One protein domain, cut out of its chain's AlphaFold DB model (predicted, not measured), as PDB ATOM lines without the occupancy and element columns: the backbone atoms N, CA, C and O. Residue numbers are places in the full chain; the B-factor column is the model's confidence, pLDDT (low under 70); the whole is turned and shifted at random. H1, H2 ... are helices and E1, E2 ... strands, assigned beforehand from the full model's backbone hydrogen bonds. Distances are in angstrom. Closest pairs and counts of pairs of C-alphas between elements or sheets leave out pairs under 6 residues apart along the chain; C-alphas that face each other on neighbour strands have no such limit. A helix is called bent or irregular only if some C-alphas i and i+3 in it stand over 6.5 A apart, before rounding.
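This is residues 2 to 154 of the 553 residues of an uncharacterized protein of Branchiostoma floridae (UniProt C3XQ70). Long, strongly twisted strands E6, E7 and E8 make one slab, with short E5 at its edge; E6 bends sharply at residue 84, and the hairpin of E3 and E4 on its latter part folds over beside the long strands. H3 and H4 sit at one end of the length, H1, H2 and the link of residues 121 to 134 at the other, while a small hairpin of E1 and E2 makes a separate two-stranded sheet. The printed part has 153 residues with four named helices and eight named strands, and along the chain E1 to E5 come first, then H1 and H2, then E6, then H3 and H4, then E7 and E8; the larger sheet is branched, with the antiparallel neighbour pairs E3 and E4, E4 and E6, E5 and E6, E6 and E7, and E7 and E8, while E1 and E2 are antiparallel too. The class is mixed, helices and strands, with under half of the residues, 76 of 153, in named elements. The whole is only just compact, close to loose, with a radius of gyration of the C-alphas of 17.4 A and spans of 50 by 34 by 32 A.

Start at residues 2 to 18, which hold no named element. Find C-alpha 19 at (-11.383, -11.130, 104.598), where E1 begins; it covers residues 19 to 21, and E2 follows at residues 32 to 34. E3 is residues 37 to 40, 10.5 A long, and E4 residues 44 to 48, 12.6 A. E5 is residues 55 to 58, 10.6 A. Next come H1, residues 63 to 67, and H2, residues 70 to 73. From C-alpha 74 at (6.350, -8.343, 99.845) follow E6 through residue 87, 34.1 A. Then read H3, residues 91 to 95, and H4, residues 97 to 105, 12.7 A. E7 is residues 111 to 120, 29.7 A, and E8 residues 135 to 144, 29.9 A, ending at C-alpha 144 at (0.625, -19.434, 129.855).

Look first at E6, which has three neighbours. E7 lies on one side of it, beside residues 75 to 82, with N 78 and O 117 at 2.8 A. On the other side are E5, beside residues 74 to 77, with N 77 and O 55 at 2.9 A, and E4, beside residues 82 to 87, with N 86 and O 45 at 2.8 A. At residue 84 E6 bends by 79 degrees. E7 and E8 form a hairpin, antiparallel at 164 degrees, with N 114 and O 141 at 2.9 A. E3 and E4 form another, with N 38 and O 46 at 2.9 A. Residues 7 to 8 pair antiparallel with residues 39 to 40 of E3. E2 runs on into E3 across a break of 2 residues, at 82 degrees; in the hairpin of E1 and E2, N 19 and O 34 are 2.8 A apart. H4 is on the branched sheet at a height of 9.1 A, only just over E7, with 3 of its C-alphas falling on that strand, and runs along the strands at 20 degrees on the local plane; the closest C-alphas of H4 and E8 are those of Val 102 and Ala 142, 6.8 A apart. H3 and H4 only just touch, with 3 pairs of C-alphas within 8 A, and only at the corner; Val 93 and Ile 99 have their closest C-alphas, 6.4 A apart. H2 only grazes the sheet with residues 70 to 73, and H1 is not on it. H1 and H2 are close but not clearly touching, the closest C-alphas being those of Cys 65 and Arg 73, 7.3 A apart. H1 is irregular, with C-alphas 63 and 66 at 7.1 A. In H3 and H4 every O i to N i+4 pair is within hydrogen-bond range; in H1 0 of 1 is, beside 1 of 2 O i to N i+3 pairs, and H2 is too short for an i+4 pair.

The two C-alphas farthest apart are those of Thr 67 and Cys 107, at 51.8 A. The printed part has no cut from residue 2 to 154. The link from E7 to E8, 14 residues, is long. The mean pLDDT of the printed part is 83.7, and residues 2 to 15 are under 70.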
ATOM      1  N   HIS A   2       8.377 -37.416 114.975       23.56
ATOM      2  CA  HIS A   2       7.191 -36.575 115.134       23.56
ATOM      3  C   HIS A   2       6.689 -36.159 113.750       23.56
ATOM      4  O   HIS A   2       7.379 -35.445 113.024       23.56
ATOM      5  N   ARG A   3       5.508 -36.649 113.360       21.94
ATOM      6  CA  ARG A   3       4.783 -36.118 112.204       21.94
ATOM      7  C   ARG A   3       4.267 -34.733 112.595       21.94
ATOM      8  O   ARG A   3       3.460 -34.617 113.511       21.94
ATOM      9  N   CYS A   4       4.779 -33.696 111.939       26.47
ATOM     10  CA  CYS A   4       4.173 -32.369 111.978       26.47
ATOM     11  C   CYS A   4       2.817 -32.461 111.269       26.47
ATOM     12  O   CYS A   4       2.749 -32.993 110.160       26.47
ATOM     13  N   GLY A   5       1.751 -32.011 111.931       30.08
ATOM     14  CA  GLY A   5       0.421 -31.951 111.333       30.08
ATOM     15  C   GLY A   5       0.397 -30.932 110.198       30.08
ATOM     16  O   GLY A   5       0.928 -29.832 110.343       30.08
ATOM     17  N   CYS A   6      -0.199 -31.304 109.067       28.27
ATOM     18  CA  CYS A   6      -0.503 -30.363 107.997       28.27
ATOM     19  C   CYS A   6      -1.541 -29.344 108.492       28.27
ATOM     20  O   CYS A   6      -2.529 -29.711 109.131       28.27
ATOM     21  N   PHE A   7      -1.312 -28.064 108.199       35.97
ATOM     22  CA  PHE A   7      -2.300 -27.012 108.407       35.97
ATOM     23  C   PHE A   7      -3.415 -27.156 107.376       35.97
ATOM     24  O   PHE A   7      -3.136 -27.166 106.180       35.97
ATOM     25  N   ASN A   8      -4.665 -27.183 107.832       33.41
ATOM     26  CA  ASN A   8      -5.809 -26.952 106.961       33.41
ATOM     27  C   ASN A   8      -6.366 -25.561 107.269       33.41
ATOM     28  O   ASN A   8      -6.743 -25.262 108.405       33.41
ATOM     29  N   TYR A   9      -6.454 -24.711 106.244       41.47
ATOM     30  CA  TYR A   9      -7.420 -23.619 106.244       41.47
ATOM     31  C   TYR A   9      -8.795 -24.266 106.209       41.47
ATOM     32  O   TYR A   9      -9.327 -24.555 105.143       41.47
ATOM     33  N   LEU A  10      -9.363 -24.534 107.382       36.62
ATOM     34  CA  LEU A  10     -10.666 -25.194 107.486       36.62
ATOM     35  C   LEU A  10     -11.816 -24.318 106.955       36.62
ATOM     36  O   LEU A  10     -12.960 -24.761 106.907       36.62
ATOM     37  N   GLY A  11     -11.512 -23.092 106.521       44.59
ATOM     38  CA  GLY A  11     -12.493 -22.126 106.074       44.59
ATOM     39  C   GLY A  11     -13.298 -21.541 107.231       44.59
ATOM     40  O   GLY A  11     -13.153 -21.923 108.391       44.59
ATOM     41  N   SER A  12     -14.114 -20.556 106.857       43.56
ATOM     42  CA  SER A  12     -15.252 -19.992 107.594       43.56
ATOM     43  C   SER A  12     -15.898 -20.972 108.581       43.56
ATOM     44  O   SER A  12     -16.072 -22.148 108.267       43.56
ATOM     45  N   ASP A  13     -16.400 -20.479 109.713       41.16
ATOM     46  CA  ASP A  13     -17.293 -21.210 110.627       41.16
ATOM     47  C   ASP A  13     -18.681 -21.525 110.015       41.16
ATOM     48  O   ASP A  13     -19.666 -21.674 110.734       41.16
ATOM     49  N   SER A  14     -18.764 -21.659 108.687       50.16
ATOM     50  CA  SER A  14     -19.947 -21.665 107.822       50.16
ATOM     51  C   SER A  14     -20.729 -20.345 107.754       50.16
ATOM     52  O   SER A  14     -21.663 -20.261 106.960       50.16
ATOM     53  N   THR A  15     -20.343 -19.289 108.490       58.28
ATOM     54  CA  THR A  15     -21.115 -18.030 108.522       58.28
ATOM     55  C   THR A  15     -20.568 -16.916 107.623       58.28
ATOM     56  O   THR A  15     -21.364 -16.097 107.158       58.28
ATOM     57  N   THR A  16     -19.254 -16.860 107.335       71.06
ATOM     58  CA  THR A  16     -18.660 -15.901 106.373       71.06
ATOM     59  C   THR A  16     -17.206 -16.217 106.012       71.06
ATOM     60  O   THR A  16     -16.440 -16.683 106.848       71.06
ATOM     61  N   ALA A  17     -16.795 -15.957 104.769       79.00
ATOM     62  CA  ALA A  17     -15.396 -16.116 104.367       79.00
ATOM     63  C   ALA A  17     -14.483 -15.121 105.107       79.00
ATOM     64  O   ALA A  17     -14.887 -13.985 105.369       79.00
ATOM     65  N   GLY A  18     -13.246 -15.539 105.397       83.62
ATOM     66  CA  GLY A  18     -12.216 -14.649 105.930       83.62
ATOM     67  C   GLY A  18     -11.869 -13.541 104.931       83.62
ATOM     68  O   GLY A  18     -11.872 -13.772 103.722       83.62
ATOM     69  N   LYS A  19     -11.599 -12.329 105.424       84.88
ATOM     70  CA  LYS A  19     -11.383 -11.130 104.598       84.88
ATOM     71  C   LYS A  19     -10.162 -10.358 105.075       84.88
ATOM     72  O   LYS A  19      -9.960 -10.206 106.279       84.88
ATOM     73  N   LEU A  20      -9.396  -9.838 104.122       86.06
ATOM     74  CA  LEU A  20      -8.354  -8.847 104.363       86.06
ATOM     75  C   LEU A  20      -8.965  -7.452 104.206       86.06
ATOM     76  O   LEU A  20      -9.595  -7.171 103.189       86.06
ATOM     77  N   VAL A  21      -8.827  -6.609 105.226       85.62
ATOM     78  CA  VAL A  21      -9.516  -5.314 105.298       85.62
ATOM     79  C   VAL A  21      -8.531  -4.238 105.721       85.62
ATOM     80  O   VAL A  21      -8.026  -4.263 106.843       85.62
ATOM     81  N   ASP A  22      -8.265  -3.292 104.827       87.75
ATOM     82  CA  ASP A  22      -7.473  -2.098 105.127       87.75
ATOM     83  C   ASP A  22      -8.155  -1.226 106.186       87.75
ATOM     84  O   ASP A  22      -9.378  -1.247 106.350       87.75
ATOM     85  N   LEU A  23      -7.360  -0.430 106.904       87.50
ATOM     86  CA  LEU A  23      -7.915   0.576 107.809       87.50
ATOM     87  C   LEU A  23      -8.708   1.631 107.027       87.50
ATOM     88  O   LEU A  23      -9.789   2.026 107.449       87.50
ATOM     89  N   ASP A  24      -8.130   2.088 105.918       88.06
ATOM     90  CA  ASP A  24      -8.622   3.167 105.067       88.06
ATOM     91  C   ASP A  24      -7.921   3.062 103.700       88.06
ATOM     92  O   ASP A  24      -6.825   2.496 103.612       88.06
ATOM     93  N   THR A  25      -8.500   3.617 102.635       84.25
ATOM     94  CA  THR A  25      -7.880   3.622 101.297       84.25
ATOM     95  C   THR A  25      -6.533   4.345 101.240       84.25
ATOM     96  O   THR A  25      -5.684   3.961 100.443       84.25
ATOM     97  N   ASP A  26      -6.295   5.319 102.120       84.75
ATOM     98  CA  ASP A  26      -5.008   6.017 102.253       84.75
ATOM     99  C   ASP A  26      -4.032   5.263 103.183       84.75
ATOM    100  O   ASP A  26      -2.908   5.705 103.469       84.75
ATOM    101  N   ASN A  27      -4.450   4.110 103.716       87.00
ATOM    102  CA  ASN A  27      -3.648   3.282 104.603       87.00
ATOM    103  C   ASN A  27      -3.850   1.779 104.393       87.00
ATOM    104  O   ASN A  27      -4.349   1.058 105.261       87.00
ATOM    105  N   GLN A  28      -3.356   1.316 103.251       84.38
ATOM    106  CA  GLN A  28      -3.358  -0.093 102.850       84.38
ATOM    107  C   GLN A  28      -2.233  -0.911 103.504       84.38
ATOM    108  O   GLN A  28      -2.168  -2.121 103.354       84.38
ATOM    109  N   VAL A  29      -1.344  -0.268 104.270       84.31
ATOM    110  CA  VAL A  29      -0.198  -0.928 104.922       84.31
ATOM    111  C   VAL A  29      -0.462  -1.289 106.389       84.31
ATOM    112  O   VAL A  29       0.461  -1.368 107.198       84.31
ATOM    113  N   GLN A  30      -1.733  -1.458 106.757       87.44
ATOM    114  CA  GLN A  30      -2.171  -1.835 108.106       87.44
ATOM    115  C   GLN A  30      -3.408  -2.758 108.076       87.44
ATOM    116  O   GLN A  30      -4.259  -2.717 108.968       87.44
ATOM    117  N   SER A  31      -3.530  -3.591 107.045       89.50
ATOM    118  CA  SER A  31      -4.701  -4.439 106.819       89.50
ATOM    119  C   SER A  31      -4.881  -5.502 107.905       89.50
ATOM    120  O   SER A  31      -3.923  -6.128 108.372       89.50
ATOM    121  N   GLN A  32      -6.133  -5.734 108.290       90.25
ATOM    122  CA  GLN A  32      -6.537  -6.712 109.294       90.25
ATOM    123  C   GLN A  32      -7.215  -7.925 108.659       90.25
ATOM    124  O   GLN A  32      -7.938  -7.797 107.673       90.25
ATOM    125  N   LEU A  33      -7.034  -9.095 109.273       89.19
ATOM    126  CA  LEU A  33      -7.757 -10.315 108.915       89.19
ATOM    127  C   LEU A  33      -9.026 -10.442 109.764       89.19
ATOM    128  O   LEU A  33      -8.949 -10.489 110.991       89.19
ATOM    129  N   TRP A  34     -10.185 -10.522 109.114       87.75
ATOM    130  CA  TRP A  34     -11.502 -10.630 109.748       87.75
ATOM    131  C   TRP A  34     -12.185 -11.938 109.369       87.75
ATOM    132  O   TRP A  34     -12.098 -12.363 108.222       87.75
ATOM    133  N   GLY A  35     -12.887 -12.569 110.314       86.31
ATOM    134  CA  GLY A  35     -13.659 -13.795 110.055       86.31
ATOM    135  C   GLY A  35     -12.818 -15.028 109.729       86.31
ATOM    136  O   GLY A  35     -13.351 -16.031 109.265       86.31
ATOM    137  N   LEU A  36     -11.502 -14.956 109.934       89.00
ATOM    138  CA  LEU A  36     -10.606 -16.075 109.695       89.00
ATOM    139  C   LEU A  36     -10.705 -17.074 110.854       89.00
ATOM    140  O   LEU A  36     -10.453 -16.725 112.005       89.00
ATOM    141  N   VAL A  37     -11.016 -18.326 110.537       90.00
ATOM    142  CA  VAL A  37     -10.920 -19.455 111.466       90.00
ATOM    143  C   VAL A  37      -9.625 -20.199 111.170       90.00
ATOM    144  O   VAL A  37      -9.326 -20.506 110.014       90.00
ATOM    145  N   VAL A  38      -8.846 -20.483 112.210       90.50
ATOM    146  CA  VAL A  38      -7.573 -21.205 112.105       90.50
ATOM    147  C   VAL A  38      -7.595 -22.390 113.059       90.50
ATOM    148  O   VAL A  38      -8.118 -22.315 114.172       90.50
ATOM    149  N   GLY A  39      -7.023 -23.506 112.626       87.81
ATOM    150  CA  GLY A  39      -6.986 -24.722 113.413       87.81
ATOM    151  C   GLY A  39      -5.953 -25.714 112.915       87.81
ATOM    152  O   GLY A  39      -5.286 -25.494 111.906       87.81
ATOM    153  N   VAL A  40      -5.848 -26.816 113.645       85.25
ATOM    154  CA  VAL A  40      -5.156 -28.020 113.191       85.25
ATOM    155  C   VAL A  40      -6.226 -29.084 113.049       85.25
ATOM    156  O   VAL A  40      -6.953 -29.358 114.009       85.25
ATOM    157  N   ASP A  41      -6.347 -29.628 111.843       81.25
ATOM    158  CA  ASP A  41      -7.418 -30.559 111.512       81.25
ATOM    159  C   ASP A  41      -7.411 -31.776 112.442       81.25
ATOM    160  O   ASP A  41      -6.351 -32.273 112.821       81.25
ATOM    161  N   GLY A  42      -8.598 -32.198 112.868       81.62
ATOM    162  CA  GLY A  42      -8.771 -33.253 113.869       81.62
ATOM    163  C   GLY A  42      -8.393 -32.887 115.314       81.62
ATOM    164  O   GLY A  42      -8.677 -33.678 116.204       81.62
ATOM    165  N   PHE A  43      -7.814 -31.710 115.598       85.62
ATOM    166  CA  PHE A  43      -7.388 -31.341 116.962       85.62
ATOM    167  C   PHE A  43      -8.117 -30.130 117.540       85.62
ATOM    168  O   PHE A  43      -8.686 -30.199 118.632       85.62
ATOM    169  N   LEU A  44      -8.076 -28.992 116.848       89.94
ATOM    170  CA  LEU A  44      -8.677 -27.755 117.338       89.94
ATOM    171  C   LEU A  44      -9.001 -26.800 116.202       89.94
ATOM    172  O   LEU A  44      -8.341 -26.798 115.166       89.94
ATOM    173  N   LYS A  45      -9.956 -25.912 116.459       91.56
ATOM    174  CA  LYS A  45     -10.217 -24.720 115.651       91.56
ATOM    175  C   LYS A  45     -10.558 -23.542 116.549       91.56
ATOM    176  O   LYS A  45     -11.159 -23.732 117.603       91.56
ATOM    177  N   GLY A  46     -10.203 -22.337 116.138       91.88
ATOM    178  CA  GLY A  46     -10.557 -21.113 116.844       91.88
ATOM    179  C   GLY A  46     -10.618 -19.923 115.904       91.88
ATOM    180  O   GLY A  46     -10.103 -19.965 114.785       91.88
ATOM    181  N   ASP A  47     -11.238 -18.855 116.382       91.31
ATOM    182  CA  ASP A  47     -11.386 -17.627 115.616       91.31
ATOM    183  C   ASP A  47     -10.115 -16.797 115.778       91.31
ATOM    184  O   ASP A  47      -9.686 -16.510 116.901       91.31
ATOM    185  N   PHE A  48      -9.514 -16.392 114.664       91.44
ATOM    186  CA  PHE A  48      -8.406 -15.449 114.667       91.44
ATOM    187  C   PHE A  48      -8.917 -14.088 115.143       91.44
ATOM    188  O   PHE A  48      -9.803 -13.494 114.524       91.44
ATOM    189  N   VAL A  49      -8.354 -13.573 116.238       90.81
ATOM    190  CA  VAL A  49      -8.694 -12.235 116.730       90.81
ATOM    191  C   VAL A  49      -8.190 -11.196 115.717       90.81
ATOM    192  O   VAL A  49      -6.984 -11.157 115.454       90.81
ATOM    193  N   PRO A  50      -9.054 -10.343 115.144       89.69
ATOM    194  CA  PRO A  50      -8.649  -9.399 114.111       89.69
ATOM    195  C   PRO A  50      -7.550  -8.449 114.578       89.69
ATOM    196  O   PRO A  50      -7.678  -7.770 115.597       89.69
ATOM    197  N   ARG A  51      -6.469  -8.382 113.799       89.81
ATOM    198  CA  ARG A  51      -5.289  -7.556 114.072       89.81
ATOM    199  C   ARG A  51      -4.627  -7.141 112.764       89.81
ATOM    200  O   ARG A  51      -4.699  -7.901 111.801       89.81
ATOM    201  N   SER A  52      -4.022  -5.953 112.724       90.81
ATOM    202  CA  SER A  52      -3.234  -5.530 111.561       90.81
ATOM    203  C   SER A  52      -1.961  -6.360 111.460       90.81
ATOM    204  O   SER A  52      -1.504  -6.905 112.473       90.81
ATOM    205  N   PHE A  53      -1.391  -6.476 110.259       89.69
ATOM    206  CA  PHE A  53      -0.073  -7.086 110.156       89.69
ATOM    207  C   PHE A  53       0.936  -6.288 110.977       89.69
ATOM    208  O   PHE A  53       0.927  -5.057 111.044       89.69
ATOM    209  N   ASN A  54       1.806  -7.030 111.637       86.31
ATOM    210  CA  ASN A  54       2.806  -6.501 112.529       86.31
ATOM    211  C   ASN A  54       4.033  -5.985 111.783       86.31
ATOM    212  O   ASN A  54       4.748  -5.145 112.319       86.31
ATOM    213  N   HIS A  55       4.282  -6.511 110.586       88.94
ATOM    214  CA  HIS A  55       5.478  -6.237 109.812       88.94
ATOM    215  C   HIS A  55       5.255  -6.546 108.340       88.94
ATOM    216  O   HIS A  55       4.507  -7.468 108.005       88.94
ATOM    217  N   MET A  56       5.940  -5.790 107.488       90.62
ATOM    218  CA  MET A  56       6.006  -6.016 106.057       90.62
ATOM    219  C   MET A  56       7.381  -5.596 105.535       90.62
ATOM    220  O   MET A  56       7.875  -4.532 105.905       90.62
ATOM    221  N   HIS A  57       7.993  -6.406 104.677       91.19
ATOM    222  CA  HIS A  57       9.250  -6.055 104.011       91.19
ATOM    223  C   HIS A  57       9.354  -6.707 102.633       91.19
ATOM    224  O   HIS A  57       8.586  -7.610 102.296       91.19
ATOM    225  N   ASP A  58      10.322  -6.253 101.837       92.25
ATOM    226  CA  ASP A  58      10.669  -6.895 100.571       92.25
ATOM    227  C   ASP A  58      11.392  -8.220 100.834       92.25
ATOM    228  O   ASP A  58      12.507  -8.255 101.369       92.25
ATOM    229  N   ALA A  59      10.751  -9.319 100.453       91.56
ATOM    230  CA  ALA A  59      11.286 -10.664 100.585       91.56
ATOM    231  C   ALA A  59      11.696 -11.279  99.243       91.56
ATOM    232  O   ALA A  59      12.149 -12.421  99.223       91.56
ATOM    233  N   CYS A  60      11.601 -10.550  98.132       91.81
ATOM    234  CA  CYS A  60      11.973 -11.083  96.830       91.81
ATOM    235  C   CYS A  60      13.503 -11.138  96.680       91.81
ATOM    236  O   CYS A  60      14.197 -10.135  96.857       91.81
ATOM    237  N   ALA A  61      14.038 -12.299  96.310       89.44
ATOM    238  CA  ALA A  61      15.416 -12.454  95.855       89.44
ATOM    239  C   ALA A  61      15.500 -13.309  94.578       89.44
ATOM    240  O   ALA A  61      14.594 -14.066  94.248       89.44
ATOM    241  N   GLY A  62      16.606 -13.191  93.843       86.19
ATOM    242  CA  GLY A  62      16.814 -13.894  92.572       86.19
ATOM    243  C   GLY A  62      16.728 -12.980  91.349       86.19
ATOM    244  O   GLY A  62      16.406 -11.795  91.452       86.19
ATOM    245  N   LEU A  63      17.070 -13.537  90.183       84.62
ATOM    246  CA  LEU A  63      17.256 -12.782  88.936       84.62
ATOM    247  C   LEU A  63      15.965 -12.104  88.458       84.62
ATOM    248  O   LEU A  63      16.001 -10.964  87.997       84.62
ATOM    249  N   ASP A  64      14.824 -12.766  88.646       88.81
ATOM    250  CA  ASP A  64      13.544 -12.295  88.116       88.81
ATOM    251  C   ASP A  64      12.813 -11.327  89.048       88.81
ATOM    252  O   ASP A  64      11.788 -10.767  88.668       88.81
ATOM    253  N   CYS A  65      13.321 -11.059  90.253       88.56
ATOM    254  CA  CYS A  65      12.626 -10.174  91.187       88.56
ATOM    255  C   CYS A  65      12.414  -8.769  90.625       88.56
ATOM    256  O   CYS A  65      11.376  -8.158  90.860       88.56
ATOM    257  N   ASN A  66      13.354  -8.264  89.824       88.69
ATOM    258  CA  ASN A  66      13.231  -6.951  89.183       88.69
ATOM    259  C   ASN A  66      12.114  -6.889  88.122       88.69
ATOM    260  O   ASN A  66      11.791  -5.803  87.650       88.69
ATOM    261  N   THR A  67      11.527  -8.031  87.745       88.44
ATOM    262  CA  THR A  67      10.411  -8.116  86.789       88.44
ATOM    263  C   THR A  67       9.037  -8.011  87.451       88.44
ATOM    264  O   THR A  67       8.041  -7.778  86.767       88.44
ATOM    265  N   VAL A  68       8.974  -8.146  88.778       87.06
ATOM    266  CA  VAL A  68       7.746  -8.031  89.569       87.06
ATOM    267  C   VAL A  68       7.787  -6.777  90.438       87.06
ATOM    268  O   VAL A  68       8.853  -6.272  90.789       87.06
ATOM    269  N   THR A  69       6.619  -6.251  90.790       83.69
ATOM    270  CA  THR A  69       6.465  -5.060  91.637       83.69
ATOM    271  C   THR A  69       5.316  -5.253  92.624       83.69
ATOM    272  O   THR A  69       4.544  -6.206  92.511       83.69
ATOM    273  N   GLY A  70       5.211  -4.346  93.600       85.38
ATOM    274  CA  GLY A  70       4.127  -4.353  94.584       85.38
ATOM    275  C   GLY A  70       4.126  -5.604  95.462       85.38
ATOM    276  O   GLY A  70       5.186  -6.153  95.772       85.38
ATOM    277  N   ASP A  71       2.929  -6.055  95.836       87.75
ATOM    278  CA  ASP A  71       2.720  -7.090  96.857       87.75
ATOM    279  C   ASP A  71       3.323  -8.454  96.495       87.75
ATOM    280  O   ASP A  71       3.634  -9.236  97.390       87.75
ATOM    281  N   THR A  72       3.585  -8.727  95.210       89.69
ATOM    282  CA  THR A  72       4.287  -9.952  94.786       89.69
ATOM    283  C   THR A  72       5.660 -10.080  95.443       89.69
ATOM    284  O   THR A  72       6.113 -11.192  95.707       89.69
ATOM    285  N   ARG A  73       6.333  -8.953  95.706       92.38
ATOM    286  CA  ARG A  73       7.662  -8.930  96.329       92.38
ATOM    287  C   ARG A  73       7.618  -8.940  97.851       92.38
ATOM    288  O   ARG A  73       8.642  -9.171  98.493       92.38
ATOM    289  N   LEU A  74       6.469  -8.609  98.425       91.94
ATOM    290  CA  LEU A  74       6.350  -8.343  99.845       91.94
ATOM    291  C   LEU A  74       5.973  -9.617 100.597       91.94
ATOM    292  O   LEU A  74       5.255 -10.489 100.106       91.94
ATOM    293  N   ILE A  75       6.458  -9.691 101.828       92.38
ATOM    294  CA  ILE A  75       5.925 -10.578 102.853       92.38
ATOM    295  C   ILE A  75       5.295  -9.718 103.934       92.38
ATOM    296  O   ILE A  75       5.874  -8.710 104.336       92.38
ATOM    297  N   ALA A  76       4.136 -10.136 104.426       92.88
ATOM    298  CA  ALA A  76       3.473  -9.517 105.561       92.88
ATOM    299  C   ALA A  76       3.226 -10.552 106.664       92.88
ATOM    300  O   ALA A  76       2.981 -11.735 106.404       92.88
ATOM    301  N   VAL A  77       3.337 -10.109 107.916       93.00
ATOM    302  CA  VAL A  77       3.316 -10.980 109.096       93.00
ATOM    303  C   VAL A  77       2.173 -10.586 110.012       93.00
ATOM    304  O   VAL A  77       2.181  -9.489 110.561       93.00
ATOM    305  N   TRP A  78       1.230 -11.488 110.254       92.94
ATOM    306  CA  TRP A  78       0.167 -11.310 111.242       92.94
ATOM    307  C   TRP A  78       0.461 -12.146 112.476       92.94
ATOM    308  O   TRP A  78       0.650 -13.354 112.368       92.94
ATOM    309  N   VAL A  79       0.441 -11.526 113.656       92.06
ATOM    310  CA  VAL A  79       0.518 -12.240 114.934       92.06
ATOM    311  C   VAL A  79      -0.685 -11.891 115.792       92.06
ATOM    312  O   VAL A  79      -0.852 -10.752 116.230       92.06
ATOM    313  N   SER A  80      -1.518 -12.883 116.079       92.19
ATOM    314  CA  SER A  80      -2.703 -12.703 116.916       92.19
ATOM    315  C   SER A  80      -2.938 -13.894 117.841       92.19
ATOM    316  O   SER A  80      -2.061 -14.733 118.040       92.19
ATOM    317  N   MET A  81      -4.111 -13.930 118.460       92.69
ATOM    318  CA  MET A  81      -4.574 -14.999 119.335       92.69
ATOM    319  C   MET A  81      -5.776 -15.708 118.721       92.69
ATOM    320  O   MET A  81      -6.494 -15.127 117.906       92.69
ATOM    321  N   LEU A  82      -6.003 -16.949 119.144       93.00
ATOM    322  CA  LEU A  82      -7.267 -17.637 118.927       93.00
ATOM    323  C   LEU A  82      -8.213 -17.371 120.091       93.00
ATOM    324  O   LEU A  82      -7.847 -17.535 121.256       93.00
ATOM    325  N   GLN A  83      -9.449 -17.028 119.758       91.50
ATOM    326  CA  GLN A  83     -10.573 -17.005 120.686       91.50
ATOM    327  C   GLN A  83     -11.594 -18.081 120.303       91.50
ATOM    328  O   GLN A  83     -11.493 -18.693 119.240       91.50
ATOM    329  N   ASN A  84     -12.563 -18.340 121.185       91.75
ATOM    330  CA  ASN A  84     -13.633 -19.322 120.956       91.75
ATOM    331  C   ASN A  84     -13.112 -20.706 120.519       91.75
ATOM    332  O   ASN A  84     -13.718 -21.382 119.689       91.75
ATOM    333  N   VAL A  85     -11.966 -21.118 121.072       92.25
ATOM    334  CA  VAL A  85     -11.275 -22.348 120.677       92.25
ATOM    335  C   VAL A  85     -12.142 -23.562 121.003       92.25
ATOM    336  O   VAL A  85     -12.444 -23.840 122.165       92.25
ATOM    337  N   LYS A  86     -12.502 -24.309 119.964       91.38
ATOM    338  CA  LYS A  86     -13.189 -25.595 120.048       91.38
ATOM    339  C   LYS A  86     -12.157 -26.700 119.873       91.38
ATOM    340  O   LYS A  86     -11.562 -26.838 118.805       91.38
ATOM    341  N   TRP A  87     -11.960 -27.473 120.931       88.88
ATOM    342  CA  TRP A  87     -11.168 -28.698 120.900       88.88
ATOM    343  C   TRP A  87     -12.016 -29.820 120.310       88.88
ATOM    344  O   TRP A  87     -13.180 -29.969 120.682       88.88
ATOM    345  N   ILE A  88     -11.446 -30.574 119.379       85.00
ATOM    346  CA  ILE A  88     -12.116 -31.689 118.717       85.00
ATOM    347  C   ILE A  88     -11.821 -32.944 119.548       85.00
ATOM    348  O   ILE A  88     -10.662 -33.242 119.821       85.00
ATOM    349  N   ASP A  89     -12.858 -33.651 120.003       77.75
ATOM    350  CA  ASP A  89     -12.704 -34.945 120.689       77.75
ATOM    351  C   ASP A  89     -12.650 -36.061 119.641       77.75
ATOM    352  O   ASP A  89     -13.625 -36.768 119.397       77.75
ATOM    353  N   ASP A  90     -11.509 -36.139 118.959       81.00
ATOM    354  CA  ASP A  90     -11.194 -37.173 117.976       81.00
ATOM    355  C   ASP A  90     -10.299 -38.255 118.615       81.00
ATOM    356  O   ASP A  90      -9.430 -37.929 119.434       81.00
ATOM    357  N   PRO A  91     -10.438 -39.548 118.265       80.69
ATOM    358  CA  PRO A  91      -9.515 -40.590 118.718       80.69
ATOM    359  C   PRO A  91      -8.025 -40.252 118.516       80.69
ATOM    360  O   PRO A  91      -7.208 -40.602 119.371       80.69
ATOM    361  N   LEU A  92      -7.665 -39.529 117.450       78.62
ATOM    362  CA  LEU A  92      -6.296 -39.068 117.182       78.62
ATOM    363  C   LEU A  92      -5.778 -38.098 118.253       78.62
ATOM    364  O   LEU A  92      -4.592 -38.121 118.590       78.62
ATOM    365  N   VAL A  93      -6.656 -37.286 118.846       80.00
ATOM    366  CA  VAL A  93      -6.309 -36.373 119.948       80.00
ATOM    367  C   VAL A  93      -5.857 -37.157 121.175       80.00
ATOM    368  O   VAL A  93      -4.907 -36.759 121.851       80.00
ATOM    369  N   ARG A  94      -6.499 -38.296 121.457       81.31
ATOM    370  CA  ARG A  94      -6.175 -39.149 122.613       81.31
ATOM    371  C   ARG A  94      -4.865 -39.919 122.443       81.31
ATOM    372  O   ARG A  94      -4.287 -40.338 123.436       81.31
ATOM    373  N   GLN A  95      -4.391 -40.078 121.208       86.31
ATOM    374  CA  GLN A  95      -3.139 -40.775 120.893       86.31
ATOM    375  C   GLN A  95      -1.910 -39.850 120.875       86.31
ATOM    376  O   GLN A  95      -0.784 -40.335 120.813       86.31
ATOM    377  N   SER A  96      -2.100 -38.527 120.905       86.81
ATOM    378  CA  SER A  96      -1.007 -37.556 120.835       86.81
ATOM    379  C   SER A  96      -0.682 -36.969 122.208       86.81
ATOM    380  O   SER A  96      -1.351 -36.038 122.662       86.81
ATOM    381  N   ASP A  97       0.394 -37.451 122.839       89.69
ATOM    382  CA  ASP A  97       0.890 -36.928 124.125       89.69
ATOM    383  C   ASP A  97       1.106 -35.412 124.091       89.69
ATOM    384  O   ASP A  97       0.779 -34.703 125.041       89.69
ATOM    385  N   PHE A  98       1.619 -34.897 122.971       87.88
ATOM    386  CA  PHE A  98       1.824 -33.465 122.779       87.88
ATOM    387  C   PHE A  98       0.506 -32.689 122.873       87.88
ATOM    388  O   PHE A  98       0.422 -31.695 123.592       87.88
ATOM    389  N   ILE A  99      -0.541 -33.148 122.185       87.38
ATOM    390  CA  ILE A  99      -1.833 -32.456 122.204       87.38
ATOM    391  C   ILE A  99      -2.484 -32.576 123.579       87.38
ATOM    392  O   ILE A  99      -3.028 -31.588 124.064       87.38
ATOM    393  N   GLN A 100      -2.367 -33.725 124.251       87.81
ATOM    394  CA  GLN A 100      -2.837 -33.881 125.630       87.81
ATOM    395  C   GLN A 100      -2.147 -32.895 126.583       87.81
ATOM    396  O   GLN A 100      -2.816 -32.243 127.387       87.81
ATOM    397  N   GLN A 101      -0.830 -32.706 126.451       89.38
ATOM    398  CA  GLN A 101      -0.086 -31.714 127.234       89.38
ATOM    399  C   GLN A 101      -0.563 -30.287 126.942       89.38
ATOM    400  O   GLN A 101      -0.836 -29.532 127.873       89.38
ATOM    401  N   VAL A 102      -0.734 -29.919 125.668       89.38
ATOM    402  CA  VAL A 102      -1.250 -28.594 125.288       89.38
ATOM    403  C   VAL A 102      -2.676 -28.383 125.813       89.38
ATOM    404  O   VAL A 102      -2.989 -27.315 126.338       89.38
ATOM    405  N   MET A 103      -3.537 -29.399 125.733       88.75
ATOM    406  CA  MET A 103      -4.890 -29.354 126.286       88.75
ATOM    407  C   MET A 103      -4.880 -29.197 127.807       88.75
ATOM    408  O   MET A 103      -5.732 -28.487 128.329       88.75
ATOM    409  N   ALA A 104      -3.929 -29.794 128.527       90.25
ATOM    410  CA  ALA A 104      -3.815 -29.619 129.975       90.25
ATOM    411  C   ALA A 104      -3.490 -28.163 130.364       90.25
ATOM    412  O   ALA A 104      -4.009 -27.662 131.365       90.25
ATOM    413  N   LEU A 105      -2.713 -27.445 129.541       91.31
ATOM    414  CA  LEU A 105      -2.390 -26.030 129.773       91.31
ATOM    415  C   LEU A 105      -3.624 -25.122 129.739       91.31
ATOM    416  O   LEU A 105      -3.609 -24.069 130.372       91.31
ATOM    417  N   ARG A 106      -4.709 -25.522 129.058       90.12
ATOM    418  CA  ARG A 106      -5.928 -24.700 128.924       90.12
ATOM    419  C   ARG A 106      -6.602 -24.375 130.257       90.12
ATOM    420  O   ARG A 106      -7.352 -23.409 130.343       90.12
ATOM    421  N   CYS A 107      -6.343 -25.186 131.281       89.44
ATOM    422  CA  CYS A 107      -6.874 -24.992 132.626       89.44
ATOM    423  C   CYS A 107      -6.042 -23.994 133.452       89.44
ATOM    424  O   CYS A 107      -6.438 -23.642 134.562       89.44
ATOM    425  N   MET A 108      -4.889 -23.543 132.948       92.75
ATOM    426  CA  MET A 108      -4.023 -22.607 133.657       92.75
ATOM    427  C   MET A 108      -4.469 -21.150 133.444       92.75
ATOM    428  O   MET A 108      -4.745 -20.747 132.309       92.75
ATOM    429  N   PRO A 109      -4.482 -20.309 134.497       91.19
ATOM    430  CA  PRO A 109      -4.761 -18.884 134.354       91.19
ATOM    431  C   PRO A 109      -3.779 -18.200 133.394       91.19
ATOM    432  O   PRO A 109      -2.563 -18.318 133.549       91.19
ATOM    433  N   GLY A 110      -4.310 -17.450 132.427       88.50
ATOM    434  CA  GLY A 110      -3.499 -16.762 131.420       88.50
ATOM    435  C   GLY A 110      -3.054 -17.643 130.249       88.50
ATOM    436  O   GLY A 110      -2.145 -17.250 129.519       88.50
ATOM    437  N   PHE A 111      -3.659 -18.822 130.072       92.25
ATOM    438  CA  PHE A 111      -3.494 -19.621 128.860       92.25
ATOM    439  C   PHE A 111      -4.023 -18.887 127.624       92.25
ATOM    440  O   PHE A 111      -5.150 -18.387 127.616       92.25
ATOM    441  N   GLN A 112      -3.214 -18.859 126.568       91.75
ATOM    442  CA  GLN A 112      -3.547 -18.301 125.264       91.75
ATOM    443  C   GLN A 112      -2.955 -19.188 124.165       91.75
ATOM    444  O   GLN A 112      -1.823 -19.668 124.272       91.75
ATOM    445  N   LEU A 113      -3.715 -19.375 123.087       93.19
ATOM    446  CA  LEU A 113      -3.184 -19.863 121.820       93.19
ATOM    447  C   LEU A 113      -2.918 -18.655 120.940       93.19
ATOM    448  O   LEU A 113      -3.818 -17.859 120.682       93.19
ATOM    449  N   HIS A 114      -1.691 -18.532 120.474       92.94
ATOM    450  CA  HIS A 114      -1.312 -17.510 119.519       92.94
ATOM    451  C   HIS A 114      -1.120 -18.133 118.147       92.94
ATOM    452  O   HIS A 114      -0.702 -19.285 118.034       92.94
ATOM    453  N   VAL A 115      -1.381 -17.336 117.121       93.62
ATOM    454  CA  VAL A 115      -1.156 -17.695 115.726       93.62
ATOM    455  C   VAL A 115      -0.268 -16.648 115.102       93.62
ATOM    456  O   VAL A 115      -0.534 -15.450 115.221       93.62
ATOM    457  N   LYS A 116       0.758 -17.113 114.401       93.75
ATOM    458  CA  LYS A 116       1.567 -16.299 113.510       93.75
ATOM    459  C   LYS A 116       1.367 -16.780 112.080       93.75
ATOM    460  O   LYS A 116       1.483 -17.974 111.830       93.75
ATOM    461  N   LEU A 117       1.090 -15.858 111.165       94.19
ATOM    462  CA  LEU A 117       0.925 -16.108 109.736       94.19
ATOM    463  C   LEU A 117       1.874 -15.207 108.949       94.19
ATOM    464  O   LEU A 117       1.910 -13.998 109.167       94.19
ATOM    465  N   ASN A 118       2.598 -15.794 108.011       93.69
ATOM    466  CA  ASN A 118       3.466 -15.130 107.054       93.69
ATOM    467  C   ASN A 118       2.837 -15.294 105.672       93.69
ATOM    468  O   ASN A 118       2.815 -16.408 105.151       93.69
ATOM    469  N   VAL A 119       2.320 -14.208 105.101       93.06
ATOM    470  CA  VAL A 119       1.731 -14.186 103.755       93.06
ATOM    471  C   VAL A 119       2.751 -13.603 102.790       93.06
ATOM    472  O   VAL A 119       3.268 -12.519 103.047       93.06
ATOM    473  N   TYR A 120       3.051 -14.309 101.707       92.44
ATOM    474  CA  TYR A 120       4.083 -13.924 100.743       92.44
ATOM    475  C   TYR A 120       3.692 -14.312  99.315       92.44
ATOM    476  O   TYR A 120       2.817 -15.159  99.108       92.44
ATOM    477  N   ASN A 121       4.348 -13.695  98.329       90.31
ATOM    478  CA  ASN A 121       4.130 -13.939  96.899       90.31
ATOM    479  C   ASN A 121       2.657 -13.787  96.480       90.31
ATOM    480  O   ASN A 121       2.102 -14.656  95.807       90.31
ATOM    481  N   MET A 122       2.009 -12.691  96.891       91.38
ATOM    482  CA  MET A 122       0.654 -12.380  96.430       91.38
ATOM    483  C   MET A 122       0.663 -11.992  94.949       91.38
ATOM    484  O   MET A 122       1.341 -11.052  94.548       91.38
ATOM    485  N   ILE A 123      -0.104 -12.695  94.122       89.12
ATOM    486  CA  ILE A 123      -0.141 -12.478  92.676       89.12
ATOM    487  C   ILE A 123      -1.070 -11.301  92.362       89.12
ATOM    488  O   ILE A 123      -2.295 -11.417  92.377       89.12
ATOM    489  N   VAL A 124      -0.477 -10.155  92.027       88.25
ATOM    490  CA  VAL A 124      -1.219  -8.915  91.713       88.25
ATOM    491  C   VAL A 124      -1.537  -8.734  90.223       88.25
ATOM    492  O   VAL A 124      -2.146  -7.743  89.818       88.25
ATOM    493  N   ALA A 125      -1.143  -9.685  89.374       87.00
ATOM    494  CA  ALA A 125      -1.422  -9.630  87.944       87.00
ATOM    495  C   ALA A 125      -2.906  -9.932  87.672       87.00
ATOM    496  O   ALA A 125      -3.312 -11.088  87.648       87.00
ATOM    497  N   SER A 126      -3.707  -8.898  87.392       87.88
ATOM    498  CA  SER A 126      -5.174  -8.987  87.241       87.88
ATOM    499  C   SER A 126      -5.689  -9.892  86.112       87.88
ATOM    500  O   SER A 126      -6.895 -10.058  85.960       87.88
ATOM    501  N   LYS A 127      -4.797 -10.396  85.251       89.88
ATOM    502  CA  LYS A 127      -5.112 -11.336  84.163       89.88
ATOM    503  C   LYS A 127      -4.724 -12.780  84.487       89.88
ATOM    504  O   LYS A 127      -4.992 -13.655  83.673       89.88
ATOM    505  N   SER A 128      -4.042 -12.996  85.607       88.38
ATOM    506  CA  SER A 128      -3.680 -14.325  86.088       88.38
ATOM    507  C   SER A 128      -4.919 -15.044  86.615       88.38
ATOM    508  O   SER A 128      -5.758 -14.409  87.254       88.38
ATOM    509  N   GLU A 129      -5.015 -16.355  86.405       90.62
ATOM    510  CA  GLU A 129      -6.044 -17.178  87.060       90.62
ATOM    511  C   GLU A 129      -5.862 -17.182  88.585       90.62
ATOM    512  O   GLU A 129      -6.838 -17.163  89.329       90.62
ATOM    513  N   ASP A 130      -4.614 -17.058  89.037       87.75
ATOM    514  CA  ASP A 130      -4.242 -16.945  90.447       87.75
ATOM    515  C   ASP A 130      -4.260 -15.496  90.971       87.75
ATOM    516  O   ASP A 130      -3.614 -15.183  91.971       87.75
ATOM    517  N   TYR A 131      -4.942 -14.564  90.299       89.06
ATOM    518  CA  TYR A 131      -5.036 -13.185  90.787       89.06
ATOM    519  C   TYR A 131      -5.591 -13.143  92.223       89.06
ATOM    520  O   TYR A 131      -6.633 -13.728  92.509       89.06
ATOM    521  N   LEU A 132      -4.897 -12.423  93.114       86.06
ATOM    522  CA  LEU A 132      -5.160 -12.320  94.560       86.06
ATOM    523  C   LEU A 132      -4.896 -13.593  95.381       86.06
ATOM    524  O   LEU A 132      -5.197 -13.612  96.576       86.06
ATOM    525  N   TYR A 133      -4.281 -14.621  94.796       90.00
ATOM    526  CA  TYR A 133      -3.744 -15.739  95.564       90.00
ATOM    527  C   TYR A 133      -2.326 -15.431  96.042       90.00
ATOM    528  O   TYR A 133      -1.536 -14.784  95.358       90.00
ATOM    529  N   GLY A 134      -2.004 -15.910  97.237       90.44
ATOM    530  CA  GLY A 134      -0.672 -15.849  97.822       90.44
ATOM    531  C   GLY A 134      -0.383 -17.121  98.604       90.44
ATOM    532  O   GLY A 134      -1.251 -17.982  98.772       90.44
ATOM    533  N   ARG A 135       0.846 -17.249  99.090       91.44
ATOM    534  CA  ARG A 135       1.261 -18.366  99.938       91.44
ATOM    535  C   ARG A 135       1.206 -17.951 101.391       91.44
ATOM    536  O   ARG A 135       1.489 -16.802 101.721       91.44
ATOM    537  N   VAL A 136       0.874 -18.902 102.256       91.88
ATOM    538  CA  VAL A 136       0.888 -18.673 103.696       91.88
ATOM    539  C   VAL A 136       1.591 -19.813 104.406       91.88
ATOM    540  O   VAL A 136       1.346 -20.986 104.132       91.88
ATOM    541  N   VAL A 137       2.457 -19.451 105.342       91.62
ATOM    542  CA  VAL A 137       3.062 -20.366 106.308       91.62
ATOM    543  C   VAL A 137       2.878 -19.779 107.701       91.62
ATOM    544  O   VAL A 137       2.814 -18.561 107.854       91.62
ATOM    545  N   GLY A 138       2.752 -20.612 108.726       91.31
ATOM    546  CA  GLY A 138       2.482 -20.101 110.059       91.31
ATOM    547  C   GLY A 138       2.712 -21.106 111.166       91.31
ATOM    548  O   GLY A 138       2.976 -22.281 110.925       91.31
ATOM    549  N   THR A 139       2.605 -20.621 112.396       91.81
ATOM    550  CA  THR A 139       2.715 -21.421 113.613       91.81
ATOM    551  C   THR A 139       1.558 -21.125 114.550       91.81
ATOM    552  O   THR A 139       1.046 -20.005 114.607       91.81
ATOM    553  N   ILE A 140       1.163 -22.144 115.309       91.69
ATOM    554  CA  ILE A 140       0.305 -21.999 116.483       91.69
ATOM    555  C   ILE A 140       1.138 -22.416 117.680       91.69
ATOM    556  O   ILE A 140       1.758 -23.480 117.664       91.69
ATOM    557  N   PHE A 141       1.147 -21.600 118.723       88.88
ATOM    558  CA  PHE A 141       1.850 -21.940 119.952       88.88
ATOM    559  C   PHE A 141       1.004 -21.600 121.174       88.88
ATOM    560  O   PHE A 141       0.242 -20.629 121.201       88.88
ATOM    561  N   ALA A 142       1.145 -22.443 122.192       90.38
ATOM    562  CA  ALA A 142       0.490 -22.290 123.477       90.38
ATOM    563  C   ALA A 142       1.399 -21.530 124.438       90.38
ATOM    564  O   ALA A 142       2.582 -21.846 124.572       90.38
ATOM    565  N   ALA A 143       0.838 -20.547 125.130       88.94
ATOM    566  CA  ALA A 143       1.536 -19.806 126.164       88.94
ATOM    567  C   ALA A 143       0.652 -19.680 127.403       88.94
ATOM    568  O   ALA A 143      -0.555 -19.484 127.299       88.94
ATOM    569  N   VAL A 144       1.269 -19.758 128.580       89.94
ATOM    570  CA  VAL A 144       0.625 -19.434 129.855       89.94
ATOM    571  C   VAL A 144       1.361 -18.241 130.437       89.94
ATOM    572  O   VAL A 144       2.544 -18.325 130.765       89.94
ATOM    573  N   SER A 145       0.680 -17.103 130.528       88.25
ATOM    574  CA  SER A 145       1.291 -15.868 131.006       88.25
ATOM    575  C   SER A 145       0.295 -15.019 131.783       88.25
ATOM    576  O   SER A 145      -0.813 -14.756 131.329       88.25
ATOM    577  N   LYS A 146       0.734 -14.499 132.935       86.56
ATOM    578  CA  LYS A 146      -0.042 -13.526 133.725       86.56
ATOM    579  C   LYS A 146      -0.251 -12.195 132.996       86.56
ATOM    580  O   LYS A 146      -1.141 -11.434 133.354       86.56
ATOM    581  N   HIS A 147       0.586 -11.905 132.002       86.75
ATOM    582  CA  HIS A 147       0.577 -10.649 131.257       86.75
ATOM    583  C   HIS A 147       0.474 -10.909 129.746       86.75
ATOM    584  O   HIS A 147       1.115 -11.851 129.266       86.75
ATOM    585  N   PRO A 148      -0.229 -10.060 128.978       78.81
ATOM    586  CA  PRO A 148      -0.420 -10.247 127.538       78.81
ATOM    587  C   PRO A 148       0.891 -10.344 126.755       78.81
ATOM    588  O   PRO A 148       1.773  -9.498 126.915       78.81
ATOM    589  N   LEU A 149       1.021 -11.350 125.897       84.00
ATOM    590  CA  LEU A 149       2.197 -11.567 125.056       84.00
ATOM    591  C   LEU A 149       1.910 -11.120 123.613       84.00
ATOM    592  O   LEU A 149       1.303 -11.871 122.855       84.00
ATOM    593  N   PRO A 150       2.320  -9.909 123.199       77.69
ATOM    594  CA  PRO A 150       1.884  -9.366 121.914       77.69
ATOM    595  C   PRO A 150       2.401 -10.130 120.697       77.69
ATOM    596  O   PRO A 150       1.709 -10.179 119.685       77.69
ATOM    597  N   TYR A 151       3.593 -10.716 120.815       83.00
ATOM    598  CA  TYR A 151       4.260 -11.527 119.799       83.00
ATOM    599  C   TYR A 151       4.430 -12.974 120.278       83.00
ATOM    600  O   TYR A 151       5.364 -13.671 119.898       83.00
ATOM    601  N   GLY A 152       3.561 -13.440 121.178       84.25
ATOM    602  CA  GLY A 152       3.709 -14.779 121.727       84.25
ATOM    603  C   GLY A 152       4.923 -14.974 122.638       84.25
ATOM    604  O   GLY A 152       5.227 -14.075 123.422       84.25
ATOM    605  N   PRO A 153       5.641 -16.119 122.598       84.44
ATOM    606  CA  PRO A 153       6.758 -16.366 123.501       84.44
ATOM    607  C   PRO A 153       7.949 -15.455 123.204       84.44
ATOM    608  O   PRO A 153       8.854 -15.370 124.035       84.44
ATOM    609  N   TYR A 154       7.961 -14.784 122.049       90.88
ATOM    610  CA  TYR A 154       9.067 -13.953 121.606       90.88
ATOM    611  C   TYR A 154       9.150 -12.671 122.430       90.88
ATOM    612  O   TYR A 154       8.227 -11.856 122.475       90.88
TER     613      TYR A 154